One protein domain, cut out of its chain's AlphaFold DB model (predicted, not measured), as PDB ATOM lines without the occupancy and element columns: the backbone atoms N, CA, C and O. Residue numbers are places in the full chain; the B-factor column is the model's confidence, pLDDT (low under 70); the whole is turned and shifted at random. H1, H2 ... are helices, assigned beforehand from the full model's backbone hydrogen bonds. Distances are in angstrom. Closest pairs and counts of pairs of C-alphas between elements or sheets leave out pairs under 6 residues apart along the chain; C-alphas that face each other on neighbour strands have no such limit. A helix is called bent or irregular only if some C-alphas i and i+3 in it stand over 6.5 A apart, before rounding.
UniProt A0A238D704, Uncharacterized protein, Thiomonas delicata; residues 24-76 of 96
ATOM      1  N   ALA A  24      -7.816   7.877  13.771       74.12
ATOM      2  CA  ALA A  24      -6.982   7.383  12.676       74.12
ATOM      3  C   ALA A  24      -7.676   6.334  11.779       74.12
ATOM      4  O   ALA A  24      -7.043   5.768  10.890       74.12
ATOM      5  N   HIS A  25      -8.959   6.026  12.000       75.06
ATOM      6  CA  HIS A  25      -9.629   4.980  11.232       75.06
ATOM      7  C   HIS A  25      -9.975   5.476   9.814       75.06
ATOM      8  O   HIS A  25     -10.658   6.499   9.681       75.06
ATOM      9  N   PRO A  26      -9.659   4.714   8.745       74.44
ATOM     10  CA  PRO A  26      -9.986   5.084   7.359       74.44
ATOM     11  C   PRO A  26     -11.486   5.327   7.090       74.44
ATOM     12  O   PRO A  26     -11.858   5.964   6.106       74.44
ATOM     13  N   LEU A  27     -12.371   4.883   7.991       74.88
ATOM     14  CA  LEU A  27     -13.812   5.110   7.904       74.88
ATOM     15  C   LEU A  27     -14.190   6.575   8.114       74.88
ATOM     16  O   LEU A  27     -15.211   7.009   7.580       74.88
ATOM     17  N   ARG A  28     -13.384   7.354   8.850       77.56
ATOM     18  CA  ARG A  28     -13.632   8.792   9.010       77.56
ATOM     19  C   ARG A  28     -13.451   9.534   7.687       77.56
ATOM     20  O   ARG A  28     -14.319  10.328   7.334       77.56
ATOM     21  N   THR A  29     -12.417   9.195   6.919       81.44
ATOM     22  CA  THR A  29     -12.171   9.755   5.582       81.44
ATOM     23  C   THR A  29     -13.292   9.388   4.607       81.44
ATOM     24  O   THR A  29     -13.866  10.254   3.953       81.44
ATOM     25  N   ILE A  30     -13.704   8.115   4.586       81.31
ATOM     26  CA  ILE A  30     -14.810   7.651   3.730       81.31
ATOM     27  C   ILE A  30     -16.137   8.332   4.119       81.31
ATOM     28  O   ILE A  30     -16.932   8.710   3.255       81.31
ATOM     29  N   ARG A  31     -16.387   8.536   5.422       79.00
ATOM     30  CA  ARG A  31     -17.571   9.254   5.922       79.00
ATOM     31  C   ARG A  31     -17.595  10.704   5.439       79.00
ATOM     32  O   ARG A  31     -18.676  11.170   5.081       79.00
ATOM     33  N   GLN A  32     -16.451  11.389   5.424       81.94
ATOM     34  CA  GLN A  32     -16.343  12.768   4.937       81.94
ATOM     35  C   GLN A  32     -16.718  12.862   3.455       81.94
ATOM     36  O   GLN A  32     -17.688  13.543   3.126       81.94
ATOM     37  N   TRP A  33     -16.072  12.079   2.585       83.38
ATOM     38  CA  TRP A  33     -16.349  12.096   1.139       83.38
ATOM     39  C   TRP A  33     -17.801  11.756   0.806       83.38
ATOM     40  O   TRP A  33     -18.439  12.396  -0.034       83.38
ATOM     41  N   LYS A  34     -18.367  10.769   1.507       81.06
ATOM     42  CA  LYS A  34     -19.781  10.416   1.365       81.06
ATOM     43  C   LYS A  34     -20.690  11.573   1.774       81.06
ATOM     44  O   LYS A  34     -21.656  11.858   1.075       81.06
ATOM     45  N   ASN A  35     -20.423  12.210   2.914       81.75
ATOM     46  CA  ASN A  35     -21.247  13.313   3.400       81.75
ATOM     47  C   ASN A  35     -21.200  14.513   2.450       81.75
ATOM     48  O   ASN A  35     -22.247  15.092   2.185       81.75
ATOM     49  N   GLU A  36     -20.031  14.832   1.897       84.88
ATOM     50  CA  GLU A  36     -19.871  15.877   0.879       84.88
ATOM     51  C   GLU A  36     -20.636  15.548  -0.405       84.88
ATOM     52  O   GLU A  36     -21.325  16.398  -0.964       84.88
ATOM     53  N   THR A  37     -20.556  14.297  -0.860       85.56
ATOM     54  CA  THR A  37     -21.272  13.844  -2.058       85.56
ATOM     55  C   THR A  37     -22.782  13.886  -1.846       85.56
ATOM     56  O   THR A  37     -23.509  14.387  -2.697       85.56
ATOM     57  N   LEU A  38     -23.264  13.421  -0.690       79.69
ATOM     58  CA  LEU A  38     -24.683  13.481  -0.340       79.69
ATOM     59  C   LEU A  38     -25.171  14.926  -0.213       79.69
ATOM     60  O   LEU A  38     -26.246  15.223  -0.711       79.69
ATOM     61  N   ALA A  39     -24.379  15.833   0.364       80.81
ATOM     62  CA  ALA A  39     -24.745  17.247   0.466       80.81
ATOM     63  C   ALA A  39     -24.952  17.902  -0.911       80.81
ATOM     64  O   ALA A  39     -25.845  18.727  -1.076       80.81
ATOM     65  N   LYS A  40     -24.177  17.499  -1.927       84.19
ATOM     66  CA  LYS A  40     -24.340  17.989  -3.307       84.19
ATOM     67  C   LYS A  40     -25.624  17.494  -3.980       84.19
ATOM     68  O   LYS A  40     -26.089  18.122  -4.928       84.19
ATOM     69  N   ILE A  41     -26.172  16.362  -3.534       79.56
ATOM     70  CA  ILE A  41     -27.348  15.723  -4.144       79.56
ATOM     71  C   ILE A  41     -28.620  15.975  -3.303       79.56
ATOM     72  O   ILE A  41     -29.715  15.944  -3.859       79.56
ATOM     73  N   ASP A  42     -28.489  16.335  -2.019       78.00
ATOM     74  CA  ASP A  42     -29.587  16.669  -1.083       78.00
ATOM     75  C   ASP A  42     -30.543  17.725  -1.663       78.00
ATOM     76  O   ASP A  42     -31.757  17.539  -1.636       78.00
ATOM     77  N   ALA A  43     -30.019  18.751  -2.346       74.88
ATOM     78  CA  ALA A  43     -30.843  19.770  -3.005       74.88
ATOM     79  C   ALA A  43     -31.792  19.189  -4.075       74.88
ATOM     80  O   ALA A  43     -32.929  19.636  -4.211       74.88
ATOM     81  N   LYS A  44     -31.355  18.168  -4.825       76.25
ATOM     82  CA  LYS A  44     -32.192  17.495  -5.835       76.25
ATOM     83  C   LYS A  44     -33.232  16.589  -5.181       76.25
ATOM     84  O   LYS A  44     -34.362  16.518  -5.660       76.25
ATOM     85  N   PHE A  45     -32.865  15.926  -4.084       70.88
ATOM     86  CA  PHE A  45     -33.804  15.124  -3.308       70.88
ATOM     87  C   PHE A  45     -34.872  15.996  -2.634       70.88
ATOM     88  O   PHE A  45     -36.038  15.611  -2.644       70.88
ATOM     89  N   SER A  46     -34.521  17.187  -2.135       69.44
ATOM     90  CA  SER A  46     -35.490  18.121  -1.536       69.44
ATOM     91  C   SER A  46     -36.613  18.464  -2.514       69.44
ATOM     92  O   SER A  46     -37.782  18.284  -2.186       69.44
ATOM     93  N   VAL A  47     -36.267  18.840  -3.750       72.50
ATOM     94  CA  VAL A  47     -37.251  19.200  -4.786       72.50
ATOM     95  C   VAL A  47     -38.165  18.024  -5.147       72.50
ATOM     96  O   VAL A  47     -39.367  18.206  -5.321       72.50
ATOM     97  N   MET A  48     -37.615  16.809  -5.241       68.88
ATOM     98  CA  MET A  48     -38.385  15.616  -5.607       68.88
ATOM     99  C   MET A  48     -39.408  15.234  -4.526       68.88
ATOM    100  O   MET A  48     -40.545  14.914  -4.849       68.88
ATOM    101  N   TYR A  49     -39.034  15.326  -3.247       63.66
ATOM    102  CA  TYR A  49     -39.904  14.939  -2.130       63.66
ATOM    103  C   TYR A  49     -40.828  16.062  -1.631       63.66
ATOM    104  O   TYR A  49     -41.811  15.774  -0.948       63.66
ATOM    105  N   GLU A  50     -40.569  17.328  -1.971       61.53
ATOM    106  CA  GLU A  50     -41.499  18.438  -1.711       61.53
ATOM    107  C   GLU A  50     -42.840  18.255  -2.439       61.53
ATOM    108  O   GLU A  50     -43.886  18.626  -1.900       61.53
ATOM    109  N   ALA A  51     -42.831  17.616  -3.615       59.50
ATOM    110  CA  ALA A  51     -44.041  17.262  -4.356       59.50
ATOM    111  C   ALA A  51     -44.889  16.192  -3.636       59.50
ATOM    112  O   ALA A  51     -46.118  16.279  -3.635       59.50
ATOM    113  N   ASP A  52     -44.236  15.242  -2.960       55.44
ATOM    114  CA  ASP A  52     -44.868  14.109  -2.266       55.44
ATOM    115  C   ASP A  52     -45.238  14.409  -0.798       55.44
ATOM    116  O   ASP A  52     -45.948  13.643  -0.143       55.44
ATOM    117  N   ALA A  53     -44.803  15.552  -0.257       56.81
ATOM    118  CA  ALA A  53     -44.987  15.930   1.149       56.81
ATOM    119  C   ALA A  53     -46.418  16.377   1.525       56.81
ATOM    120  O   ALA A  53     -46.657  16.760   2.672       56.81
ATOM    121  N   LYS A  54     -47.379  16.348   0.591       57.81
ATOM    122  CA  LYS A  54     -48.738  16.891   0.783       57.81
ATOM    123  C   LYS A  54     -49.731  15.984   1.530       57.81
ATOM    124  O   LYS A  54     -50.843  16.441   1.776       57.81
ATOM    125  N   GLY A  55     -49.388  14.754   1.931       55.72
ATOM    126  CA  GLY A  55     -50.407  13.888   2.560       55.72
ATOM    127  C   GLY A  55     -49.972  12.620   3.297       55.72
ATOM    128  O   GLY A  55     -50.824  11.772   3.541       55.72
ATOM    129  N   GLY A  56     -48.696  12.445   3.658       58.97
ATOM    130  CA  GLY A  56     -48.207  11.179   4.228       58.97
ATOM    131  C   GLY A  56     -47.295  11.319   5.447       58.97
ATOM    132  O   GLY A  56     -46.805  12.405   5.758       58.97
ATOM    133  N   ARG A  57     -47.049  10.188   6.137       52.72
ATOM    134  CA  ARG A  57     -46.007  10.072   7.178       52.72
ATOM    135  C   ARG A  57     -44.683  10.628   6.632       52.72
ATOM    136  O   ARG A  57     -44.367  10.337   5.481       52.72
ATOM    137  N   PRO A  58     -43.895  11.372   7.430       59.81
ATOM    138  CA  PRO A  58     -42.617  11.897   6.967       59.81
ATOM    139  C   PRO A  58     -41.704  10.733   6.569       59.81
ATOM    140  O   PRO A  58     -41.251   9.964   7.419       59.81
ATOM    141  N   SER A  59     -41.466  10.584   5.268       57.81
ATOM    142  CA  SER A  59     -40.549   9.592   4.716       57.81
ATOM    143  C   SER A  59     -39.143   9.822   5.272       57.81
ATOM    144  O   SER A  59     -38.681  10.961   5.383       57.81
ATOM    145  N   ILE A  60     -38.443   8.743   5.632       61.84
ATOM    146  CA  ILE A  60     -37.033   8.823   6.032       61.84
ATOM    147  C   ILE A  60     -36.236   9.296   4.815       61.84
ATOM    148  O   ILE A  60     -36.303   8.675   3.757       61.84
ATOM    149  N   ALA A  61     -35.477  10.383   4.971       65.31
ATOM    150  CA  ALA A  61     -34.675  10.931   3.884       65.31
ATOM    151  C   ALA A  61     -33.703   9.867   3.330       65.31
ATOM    152  O   ALA A  61     -33.042   9.175   4.119       65.31
ATOM    153  N   PRO A  62     -33.566   9.745   1.998       64.25
ATOM    154  CA  PRO A  62     -32.699   8.744   1.384       64.25
ATOM    155  C   PRO A  62     -31.235   8.895   1.824       64.25
ATOM    156  O   PRO A  62     -30.535   7.888   1.938       64.25
ATOM    157  N   GLU A  63     -30.769  10.101   2.188       66.62
ATOM    158  CA  GLU A  63     -29.413  10.264   2.732       66.62
ATOM    159  C   GLU A  63     -29.218   9.519   4.057       66.62
ATOM    160  O   GLU A  63     -28.128   9.005   4.313       66.62
ATOM    161  N   LYS A  64     -30.247   9.440   4.911       67.56
ATOM    162  CA  LYS A  64     -30.174   8.724   6.196       67.56
ATOM    163  C   LYS A  64     -30.119   7.217   5.974       67.56
ATOM    164  O   LYS A  64     -29.298   6.550   6.600       67.56
ATOM    165  N   LEU A  65     -30.916   6.708   5.034       72.44
ATOM    166  CA  LEU A  65     -30.899   5.301   4.637       72.44
ATOM    167  C   LEU A  65     -29.533   4.910   4.053       72.44
ATOM    168  O   LEU A  65     -28.900   3.967   4.521       72.44
ATOM    169  N   MET A  66     -29.022   5.700   3.105       70.69
ATOM    170  CA  MET A  66     -27.709   5.488   2.486       70.69
ATOM    171  C   MET A  66     -26.579   5.589   3.515       70.69
ATOM    172  O   MET A  66     -25.632   4.801   3.496       70.69
ATOM    173  N   ARG A  67     -26.676   6.531   4.466       72.75
ATOM    174  CA  ARG A  67     -25.717   6.637   5.571       72.75
ATOM    175  C   ARG A  67     -25.727   5.390   6.448       72.75
ATOM    176  O   ARG A  67     -24.636   4.912   6.755       72.75
ATOM    177  N   ALA A  68     -26.906   4.895   6.820       75.94
ATOM    178  CA  ALA A  68     -27.075   3.712   7.656       75.94
ATOM    179  C   ALA A  68     -26.571   2.441   6.960       75.94
ATOM    180  O   ALA A  68     -25.790   1.704   7.551       75.94
ATOM    181  N   MET A  69     -26.916   2.233   5.688       73.38
ATOM    182  CA  MET A  69     -26.464   1.071   4.914       73.38
ATOM    183  C   MET A  69     -24.943   1.033   4.751       73.38
ATOM    184  O   MET A  69     -24.325  -0.012   4.936       73.38
ATOM    185  N   LEU A  70     -24.318   2.175   4.458       71.50
ATOM    186  CA  LEU A  70     -22.859   2.249   4.351       71.50
ATOM    187  C   LEU A  70     -22.180   1.969   5.691       71.50
ATOM    188  O   LEU A  70     -21.194   1.244   5.724       71.50
ATOM    189  N   LEU A  71     -22.714   2.490   6.798       71.06
ATOM    190  CA  LEU A  71     -22.206   2.152   8.130       71.06
ATOM    191  C   LEU A  71     -22.376   0.659   8.434       71.06
ATOM    192  O   LEU A  71     -21.442   0.035   8.924       71.06
ATOM    193  N   GLN A  72     -23.519   0.071   8.085       71.44
ATOM    194  CA  GLN A  72     -23.807  -1.344   8.298       71.44
ATOM    195  C   GLN A  72     -22.845  -2.259   7.526       71.44
ATOM    196  O   GLN A  72     -22.348  -3.232   8.087       71.44
ATOM    197  N   VAL A  73     -22.540  -1.941   6.265       72.94
ATOM    198  CA  VAL A  73     -21.593  -2.717   5.446       72.94
ATOM    199  C   VAL A  73     -20.158  -2.545   5.943       72.94
ATOM    200  O   VAL A  73     -19.441  -3.531   6.098       72.94
ATOM    201  N   LEU A  74     -19.746  -1.311   6.236       67.31
ATOM    202  CA  LEU A  74     -18.374  -0.996   6.637       67.31
ATOM    203  C   LEU A  74     -18.031  -1.482   8.052       67.31
ATOM    204  O   LEU A  74     -16.882  -1.812   8.331       67.31
ATOM    205  N   TYR A  75     -19.017  -1.532   8.947       62.69
ATOM    206  CA  TYR A  75     -18.829  -2.023  10.311       62.69
ATOM    207  C   TYR A  75     -18.907  -3.555  10.399       62.69
ATOM    208  O   TYR A  75     -18.284  -4.151  11.275       62.69
ATOM    209  N   ARG A  76     -19.597  -4.224   9.461       58.62
ATOM    210  CA  ARG A  76     -19.698  -5.695   9.437       58.62
ATOM    211  C   ARG A  76     -18.345  -6.396   9.265       58.62
ATOM    212  O   ARG A  76     -18.190  -7.509   9.751       58.62
TER     213      ARG A  76
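What this domain is: This is residues 24 to 76 of the 96 residues of an uncharacterized protein of Thiomonas delicata (UniProt A0A238D704). A long helix, H1, bends between its arms H1a and H1b, and H2 folds back loosely beside H1a. The turn at the far end, residues 50 to 57, of which 50 to 52 belong to H1, sticks out. The printed part has 53 residues with two named helices, H1 then H2, and no named strand, and is all helix. It is loose, with a radius of gyration of the C-alphas of 13.6 A, and flat, spanning 44 by 22 by 11 A.

Where its parts are: H1, residues 26 to 52, begins at C-alpha 26 (-9.986, 5.084, 7.359). By its hydrogen bonds it was assigned as one helix, but it is bent: C-alphas 40 and 43 are 6.7 A apart. Arm H1a, residues 26 to 40, is 22.1 A long; arm H1b, residues 43 to 52, 15.1 A. H2, residues 62 to 76, 21.0 A, ends at C-alpha 76 (-19.698, -5.695, 9.437).

How they stand to each other: H1a and H1b stand at a steep tilt of 60 degrees. H1a and H2 are close but not clearly touching, their closest C-alphas, of Leu 38 and Glu 63, 6.5 A apart. They run opposite ways at a shallow tilt of 14 degrees. Every O i to N i+4 pair is within hydrogen-bond range in H1a and H2, and 4 of 6 in H1b.

The domain as a whole: The C-alphas farthest apart, of Ala 24 and Gly 55, are 45.1 A apart. The printed part has no cut, and the link from H1 to H2 is short. pLDDT is under 70 at residues 46, 48 to 64 and 74 to 76.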